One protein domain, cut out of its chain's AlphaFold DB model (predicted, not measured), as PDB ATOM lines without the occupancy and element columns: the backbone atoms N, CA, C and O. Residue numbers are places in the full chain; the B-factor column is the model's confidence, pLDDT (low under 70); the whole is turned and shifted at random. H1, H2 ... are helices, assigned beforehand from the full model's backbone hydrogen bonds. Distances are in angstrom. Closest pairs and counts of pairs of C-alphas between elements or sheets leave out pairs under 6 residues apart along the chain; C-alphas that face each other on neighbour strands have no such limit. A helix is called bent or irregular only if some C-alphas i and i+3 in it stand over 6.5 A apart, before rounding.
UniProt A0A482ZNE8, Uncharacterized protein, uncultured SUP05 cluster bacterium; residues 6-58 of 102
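Overview. This is residues 6 to 58 of the 102 residues of an uncharacterized protein of uncultured SUP05 cluster bacterium (UniProt A0A482ZNE8). Three short helices, H1, H2 and H3, stand in a loose triangle with few contacts between them, and a long stretch with no named element, residues 35 to 58, follows them. This stretch leaves the end of H3, swings out to Glu 40, runs back past one side of the helices to Lys 52 and then folds back once more; residues 49 to 54, about that last turn, stick out. You read 53 printed residues with three named helices in the order H1, H2, H3 and no named strand; the class is all helix, though under half of the residues, 23 of 53, are in named elements. The whole is only just compact, close to loose, with a radius of gyration of the C-alphas of 11.8 A, and spans 33 by 24 by 23 A.

Arrangement. Start with H1, residues 6 to 13, and pass the tight link of one residue to H2, residues 15 to 22. These two are close but not clearly touching; their closest C-alphas, those of Leu 12 and Arg 18, are 6.7 A apart. Their lines are about perpendicular at 71 degrees, only just past steep. A tight link of five residues then brings you to H3, residues 28 to 34. H2 and H3 only just touch, with 3 pairs of C-alphas within 8 A; the closest are those of Leu 21 and Leu 28, 7.1 A apart. They run opposite ways at a steep tilt of 58 degrees. Look back from H3 to H1: they are close but not clearly touching, and their closest C-alphas, those of Phe 8 and Phe 34, are 7.8 A apart. These two run opposite ways at a shallow tilt of 24 degrees. In H1 and H2 every O i to N i+4 pair is within hydrogen-bond range; in H3 0 of 3 are, beside 3 of 4 O i to N i+3 pairs.

Along the chain. Find C-alpha 6 at (-19.236, -44.769, -6.274); from there H1 runs 10.8 A to C-alpha 13. Find C-alpha 15 at (-30.146, -53.974, 1.677), where H2 begins; it measures 10.5 A to C-alpha 22. H3 measures 10.7 A from C-alpha 28 and ends at C-alpha 34, at (-26.377, -37.083, 0.588). H3 is neither bent nor irregular, but only just: C-alphas 30 and 33 are 6.1 A apart.

Size, cuts and confidence. The two C-alphas farthest apart, those of Glu 40 and Lys 52, are 33.3 A apart, and both lie in the stretch of 24 residues after H3. From Asn 6 to Met 58, the first and last printed C-alphas, it is 22.3 A. The printed part has no cut, and both links between helices are tight. The mean pLDDT of the printed part is 81.3; look to residues 6 to 8 for the model's low confidence, under 70.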
ATOM      1  N   ASN A   6     -19.162 -43.357  -6.659       54.81
ATOM      2  CA  ASN A   6     -19.236 -44.769  -6.274       54.81
ATOM      3  C   ASN A   6     -19.918 -44.986  -4.912       54.81
ATOM      4  O   ASN A   6     -20.698 -45.916  -4.756       54.81
ATOM      5  N   THR A   7     -19.733 -44.083  -3.945       63.97
ATOM      6  CA  THR A   7     -20.269 -44.255  -2.584       63.97
ATOM      7  C   THR A   7     -21.797 -44.135  -2.522       63.97
ATOM      8  O   THR A   7     -22.430 -44.751  -1.666       63.97
ATOM      9  N   PHE A   8     -22.401 -43.360  -3.429       67.00
ATOM     10  CA  PHE A   8     -23.855 -43.183  -3.503       67.00
ATOM     11  C   PHE A   8     -24.549 -44.460  -3.973       67.00
ATOM     12  O   PHE A   8     -25.438 -44.987  -3.303       67.00
ATOM     13  N   THR A   9     -24.089 -44.990  -5.105       71.81
ATOM     14  CA  THR A   9     -24.630 -46.214  -5.697       71.81
ATOM     15  C   THR A   9     -24.425 -47.410  -4.771       71.81
ATOM     16  O   THR A   9     -25.352 -48.196  -4.582       71.81
ATOM     17  N   ASP A  10     -23.266 -47.509  -4.114       78.44
ATOM     18  CA  ASP A  10     -22.977 -48.592  -3.167       78.44
ATOM     19  C   ASP A  10     -23.924 -48.573  -1.956       78.44
ATOM     20  O   ASP A  10     -24.427 -49.621  -1.538       78.44
ATOM     21  N   LYS A  11     -24.242 -47.382  -1.422       76.50
ATOM     22  CA  LYS A  11     -25.238 -47.233  -0.349       76.50
ATOM     23  C   LYS A  11     -26.652 -47.578  -0.830       76.50
ATOM     24  O   LYS A  11     -27.379 -48.245  -0.102       76.50
ATOM     25  N   LEU A  12     -27.032 -47.217  -2.058       74.81
ATOM     26  CA  LEU A  12     -28.343 -47.577  -2.624       74.81
ATOM     27  C   LEU A  12     -28.505 -49.075  -2.912       74.81
ATOM     28  O   LEU A  12     -29.628 -49.582  -2.911       74.81
ATOM     29  N   LEU A  13     -27.409 -49.794  -3.157       80.75
ATOM     30  CA  LEU A  13     -27.415 -51.249  -3.325       80.75
ATOM     31  C   LEU A  13     -27.440 -51.996  -1.982       80.75
ATOM     32  O   LEU A  13     -27.793 -53.178  -1.948       80.75
ATOM     33  N   ASN A  14     -27.116 -51.323  -0.874       87.31
ATOM     34  CA  ASN A  14     -27.138 -51.910   0.458       87.31
ATOM     35  C   ASN A  14     -28.579 -52.230   0.900       87.31
ATOM     36  O   ASN A  14     -29.459 -51.372   0.923       87.31
ATOM     37  N   LYS A  15     -28.819 -53.489   1.278       85.44
ATOM     38  CA  LYS A  15     -30.146 -53.974   1.677       85.44
ATOM     39  C   LYS A  15     -30.687 -53.267   2.925       85.44
ATOM     40  O   LYS A  15     -31.838 -52.848   2.916       85.44
ATOM     41  N   GLU A  16     -29.865 -53.111   3.958       86.12
ATOM     42  CA  GLU A  16     -30.258 -52.483   5.226       86.12
ATOM     43  C   GLU A  16     -30.653 -51.015   5.017       86.12
ATOM     44  O   GLU A  16     -31.654 -50.543   5.552       86.12
ATOM     45  N   PHE A  17     -29.904 -50.310   4.167       85.69
ATOM     46  CA  PHE A  17     -30.208 -48.934   3.781       85.69
ATOM     47  C   PHE A  17     -31.574 -48.824   3.080       85.69
ATOM     48  O   PHE A  17     -32.381 -47.956   3.409       85.69
ATOM     49  N   ARG A  18     -31.874 -49.740   2.149       85.12
ATOM     50  CA  ARG A  18     -33.165 -49.771   1.439       85.12
ATOM     51  C   ARG A  18     -34.332 -50.104   2.362       85.12
ATOM     52  O   ARG A  18     -35.397 -49.520   2.202       85.12
ATOM     53  N   GLU A  19     -34.146 -51.023   3.305       86.31
ATOM     54  CA  GLU A  19     -35.188 -51.406   4.266       86.31
ATOM     55  C   GLU A  19     -35.543 -50.251   5.210       86.31
ATOM     56  O   GLU A  19     -36.723 -50.000   5.437       86.31
ATOM     57  N   LYS A  20     -34.550 -49.485   5.681       86.56
ATOM     58  CA  LYS A  20     -34.782 -48.294   6.519       86.56
ATOM     59  C   LYS A  20     -35.480 -47.149   5.775       86.56
ATOM     60  O   LYS A  20     -36.230 -46.393   6.384       86.56
ATOM     61  N   LEU A  21     -35.260 -47.034   4.464       85.50
ATOM     62  CA  LEU A  21     -35.922 -46.035   3.616       85.50
ATOM     63  C   LEU A  21     -37.336 -46.430   3.174       85.50
ATOM     64  O   LEU A  21     -38.153 -45.552   2.932       85.50
ATOM     65  N   LEU A  22     -37.619 -47.725   3.015       85.81
ATOM     66  CA  LEU A  22     -38.906 -48.228   2.513       85.81
ATOM     67  C   LEU A  22     -39.882 -48.654   3.619       85.81
ATOM     68  O   LEU A  22     -40.957 -49.161   3.303       85.81
ATOM     69  N   GLY A  23     -39.509 -48.502   4.890       79.19
ATOM     70  CA  GLY A  23     -40.378 -48.818   6.022       79.19
ATOM     71  C   GLY A  23     -41.565 -47.859   6.164       79.19
ATOM     72  O   GLY A  23     -41.588 -46.787   5.563       79.19
ATOM     73  N   ASP A  24     -42.527 -48.233   7.014       73.69
ATOM     74  CA  ASP A  24     -43.728 -47.425   7.299       73.69
ATOM     75  C   ASP A  24     -43.389 -46.047   7.902       73.69
ATOM     76  O   ASP A  24     -44.104 -45.071   7.687       73.69
ATOM     77  N   ASN A  25     -42.253 -45.961   8.603       77.06
ATOM     78  CA  ASN A  25     -41.644 -44.723   9.072       77.06
ATOM     79  C   ASN A  25     -40.257 -44.582   8.423       77.06
ATOM     80  O   ASN A  25     -39.282 -45.091   8.985       77.06
ATOM     81  N   PRO A  26     -40.150 -43.948   7.240       80.75
ATOM     82  CA  PRO A  26     -38.883 -43.832   6.529       80.75
ATOM     83  C   PRO A  26     -37.898 -42.979   7.329       80.75
ATOM     84  O   PRO A  26     -38.205 -41.851   7.720       80.75
ATOM     85  N   ASP A  27     -36.694 -43.502   7.553       83.44
ATOM     86  CA  ASP A  27     -35.635 -42.746   8.222       83.44
ATOM     87  C   ASP A  27     -34.982 -41.763   7.238       83.44
ATOM     88  O   ASP A  27     -33.995 -42.064   6.562       83.44
ATOM     89  N   LEU A  28     -35.569 -40.568   7.138       82.88
ATOM     90  CA  LEU A  28     -35.105 -39.499   6.250       82.88
ATOM     91  C   LEU A  28     -33.739 -38.934   6.659       82.88
ATOM     92  O   LEU A  28     -33.071 -38.318   5.831       82.88
ATOM     93  N   SER A  29     -33.282 -39.178   7.892       84.12
ATOM     94  CA  SER A  29     -31.958 -38.729   8.341       84.12
ATOM     95  C   SER A  29     -30.824 -39.403   7.561       84.12
ATOM     96  O   SER A  29     -29.758 -38.817   7.374       84.12
ATOM     97  N   LEU A  30     -31.086 -40.591   7.007       83.62
ATOM     98  CA  LEU A  30     -30.184 -41.302   6.102       83.62
ATOM     99  C   LEU A  30     -29.917 -40.536   4.801       83.62
ATOM    100  O   LEU A  30     -28.924 -40.805   4.123       83.62
ATOM    101  N   LEU A  31     -30.800 -39.601   4.441       83.75
ATOM    102  CA  LEU A  31     -30.662 -38.770   3.250       83.75
ATOM    103  C   LEU A  31     -29.790 -37.525   3.486       83.75
ATOM    104  O   LEU A  31     -29.235 -36.984   2.526       83.75
ATOM    105  N   SER A  32     -29.556 -37.153   4.749       83.81
ATOM    106  CA  SER A  32     -28.665 -36.052   5.142       83.81
ATOM    107  C   SER A  32     -27.218 -36.290   4.714       83.81
ATOM    108  O   SER A  32     -26.538 -35.358   4.290       83.81
ATOM    109  N   ASP A  33     -26.764 -37.548   4.728       80.50
ATOM    110  CA  ASP A  33     -25.446 -37.959   4.212       80.50
ATOM    111  C   ASP A  33     -25.249 -37.602   2.729       80.50
ATOM    112  O   ASP A  33     -24.119 -37.506   2.244       80.50
ATOM    113  N   PHE A  34     -26.353 -37.436   2.002       78.88
ATOM    114  CA  PHE A  34     -26.377 -37.083   0.588       78.88
ATOM    115  C   PHE A  34     -26.709 -35.608   0.352       78.88
ATOM    116  O   PHE A  34     -26.843 -35.198  -0.798       78.88
ATOM    117  N   GLY A  35     -26.800 -34.812   1.420       81.50
ATOM    118  CA  GLY A  35     -27.093 -33.385   1.356       81.50
ATOM    119  C   GLY A  35     -28.579 -33.047   1.247       81.50
ATOM    120  O   GLY A  35     -28.895 -31.895   0.972       81.50
ATOM    121  N   TYR A  36     -29.481 -34.012   1.459       82.44
ATOM    122  CA  TYR A  36     -30.918 -33.745   1.515       82.44
ATOM    123  C   TYR A  36     -31.370 -33.562   2.958       82.44
ATOM    124  O   TYR A  36     -31.190 -34.444   3.794       82.44
ATOM    125  N   THR A  37     -32.002 -32.429   3.225       84.81
ATOM    126  CA  THR A  37     -32.662 -32.119   4.492       84.81
ATOM    127  C   THR A  37     -34.100 -31.734   4.196       84.81
ATOM    128  O   THR A  37     -34.351 -31.051   3.204       84.81
ATOM    129  N   PHE A  38     -35.028 -32.174   5.037       83.69
ATOM    130  CA  PHE A  38     -36.457 -31.934   4.857       83.69
ATOM    131  C   PHE A  38     -36.987 -31.148   6.048       83.69
ATOM    132  O   PHE A  38     -36.648 -31.465   7.191       83.69
ATOM    133  N   ASP A  39     -37.797 -30.132   5.772       84.19
ATOM    134  CA  ASP A  39     -38.387 -29.288   6.805       84.19
ATOM    135  C   ASP A  39     -39.529 -30.004   7.539       84.19
ATOM    136  O   ASP A  39     -40.198 -30.898   7.004       84.19
ATOM    137  N   GLU A  40     -39.790 -29.578   8.778       74.38
ATOM    138  CA  GLU A  40     -40.925 -30.063   9.561       74.38
ATOM    139  C   GLU A  40     -42.242 -29.689   8.857       74.38
ATOM    140  O   GLU A  40     -42.640 -28.527   8.813       74.38
ATOM    141  N   GLY A  41     -42.913 -30.688   8.276       77.69
ATOM    142  CA  GLY A  41     -44.164 -30.520   7.526       77.69
ATOM    143  C   GLY A  41     -44.069 -30.843   6.034       77.69
ATOM    144  O   GLY A  41     -45.105 -30.906   5.371       77.69
ATOM    145  N   GLN A  42     -42.871 -31.101   5.501       81.31
ATOM    146  CA  GLN A  42     -42.716 -31.589   4.133       81.31
ATOM    147  C   GLN A  42     -43.106 -33.071   4.047       81.31
ATOM    148  O   GLN A  42     -42.517 -33.926   4.711       81.31
ATOM    149  N   GLU A  43     -44.095 -33.396   3.212       81.69
ATOM    150  CA  GLU A  43     -44.441 -34.790   2.932       81.69
ATOM    151  C   GLU A  43     -43.389 -35.398   1.996       81.69
ATOM    152  O   GLU A  43     -43.228 -34.976   0.850       81.69
ATOM    153  N   VAL A  44     -42.674 -36.412   2.483       83.81
ATOM    154  CA  VAL A  44     -41.682 -37.149   1.697       83.81
ATOM    155  C   VAL A  44     -42.181 -38.564   1.465       83.81
ATOM    156  O   VAL A  44     -42.452 -39.309   2.405       83.81
ATOM    157  N   LYS A  45     -42.262 -38.955   0.191       85.31
ATOM    158  CA  LYS A  45     -42.688 -40.292  -0.215       85.31
ATOM    159  C   LYS A  45     -41.533 -41.060  -0.836       85.31
ATOM    160  O   LYS A  45     -41.033 -40.698  -1.899       85.31
ATOM    161  N   VAL A  46     -41.167 -42.174  -0.214       86.69
ATOM    162  CA  VAL A  46     -40.195 -43.113  -0.778       86.69
ATOM    163  C   VAL A  46     -40.939 -44.167  -1.596       86.69
ATOM    164  O   VAL A  46     -41.898 -44.776  -1.127       86.69
ATOM    165  N   ILE A  47     -40.518 -44.378  -2.846       86.06
ATOM    166  CA  ILE A  47     -41.156 -45.327  -3.766       86.06
ATOM    167  C   ILE A  47     -40.134 -46.377  -4.193       86.06
ATOM    168  O   ILE A  47     -39.081 -46.059  -4.743       86.06
ATOM    169  N   ALA A  48     -40.463 -47.653  -3.984       84.75
ATOM    170  CA  ALA A  48     -39.666 -48.749  -4.515       84.75
ATOM    171  C   ALA A  48     -39.859 -48.864  -6.034       84.75
ATOM    172  O   ALA A  48     -40.959 -49.152  -6.515       84.75
ATOM    173  N   SER A  49     -38.775 -48.712  -6.799       78.94
ATOM    174  CA  SER A  49     -38.785 -49.083  -8.218       78.94
ATOM    175  C   SER A  49     -39.058 -50.578  -8.379       78.94
ATOM    176  O   SER A  49     -38.484 -51.420  -7.681       78.94
ATOM    177  N   THR A  50     -39.921 -50.913  -9.336       83.44
ATOM    178  CA  THR A  50     -40.251 -52.300  -9.684       83.44
ATOM    179  C   THR A  50     -39.616 -52.665 -11.022       83.44
ATOM    180  O   THR A  50     -39.142 -51.804 -11.754       83.44
ATOM    181  N   LYS A  51     -39.651 -53.946 -11.406       84.75
ATOM    182  CA  LYS A  51     -39.115 -54.391 -12.708       84.75
ATOM    183  C   LYS A  51     -39.836 -53.789 -13.924       84.75
ATOM    184  O   LYS A  51     -39.339 -53.921 -15.034       84.75
ATOM    185  N   LYS A  52     -41.030 -53.218 -13.732       86.38
ATOM    186  CA  LYS A  52     -41.908 -52.750 -14.815       86.38
ATOM    187  C   LYS A  52     -41.971 -51.230 -14.931       86.38
ATOM    188  O   LYS A  52     -42.360 -50.735 -15.980       86.38
ATOM    189  N   VAL A  53     -41.647 -50.510 -13.857       84.19
ATOM    190  CA  VAL A  53     -41.806 -49.056 -13.783       84.19
ATOM    191  C   VAL A  53     -40.574 -48.453 -13.131       84.19
ATOM    192  O   VAL A  53     -40.238 -48.800 -11.995       84.19
ATOM    193  N   THR A  54     -39.945 -47.538 -13.863       83.00
ATOM    194  CA  THR A  54     -38.829 -46.714 -13.404       83.00
ATOM    195  C   THR A  54     -39.352 -45.315 -13.119       83.00
ATOM    196  O   THR A  54     -39.983 -44.707 -13.982       83.00
ATOM    197  N   TYR A  55     -39.082 -44.808 -11.919       84.44
ATOM    198  CA  TYR A  55     -39.443 -43.454 -11.512       84.44
ATOM    199  C   TYR A  55     -38.224 -42.540 -11.596       84.44
ATOM    200  O   TYR A  55     -37.112 -42.952 -11.264       84.44
ATOM    201  N   ILE A  56     -38.446 -41.300 -12.021       83.81
ATOM    202  CA  ILE A  56     -37.450 -40.229 -11.997       83.81
ATOM    203  C   ILE A  56     -38.062 -39.098 -11.173       83.81
ATOM    204  O   ILE A  56     -39.204 -38.711 -11.419       83.81
ATOM    205  N   VAL A  57     -37.326 -38.610 -10.175       84.75
ATOM    206  CA  VAL A  57     -37.725 -37.434  -9.396       84.75
ATOM    207  C   VAL A  57     -37.398 -36.196 -10.225       84.75
ATOM    208  O   VAL A  57     -36.253 -36.025 -10.643       84.75
ATOM    209  N   MET A  58     -38.402 -35.364 -10.488       82.81
ATOM    210  CA  MET A  58     -38.242 -34.085 -11.174       82.81
ATOM    211  C   MET A  58     -38.232 -32.975 -10.115       82.81
ATOM    212  O   MET A  58     -39.228 -32.853  -9.405       82.81
TER     213      MET A  58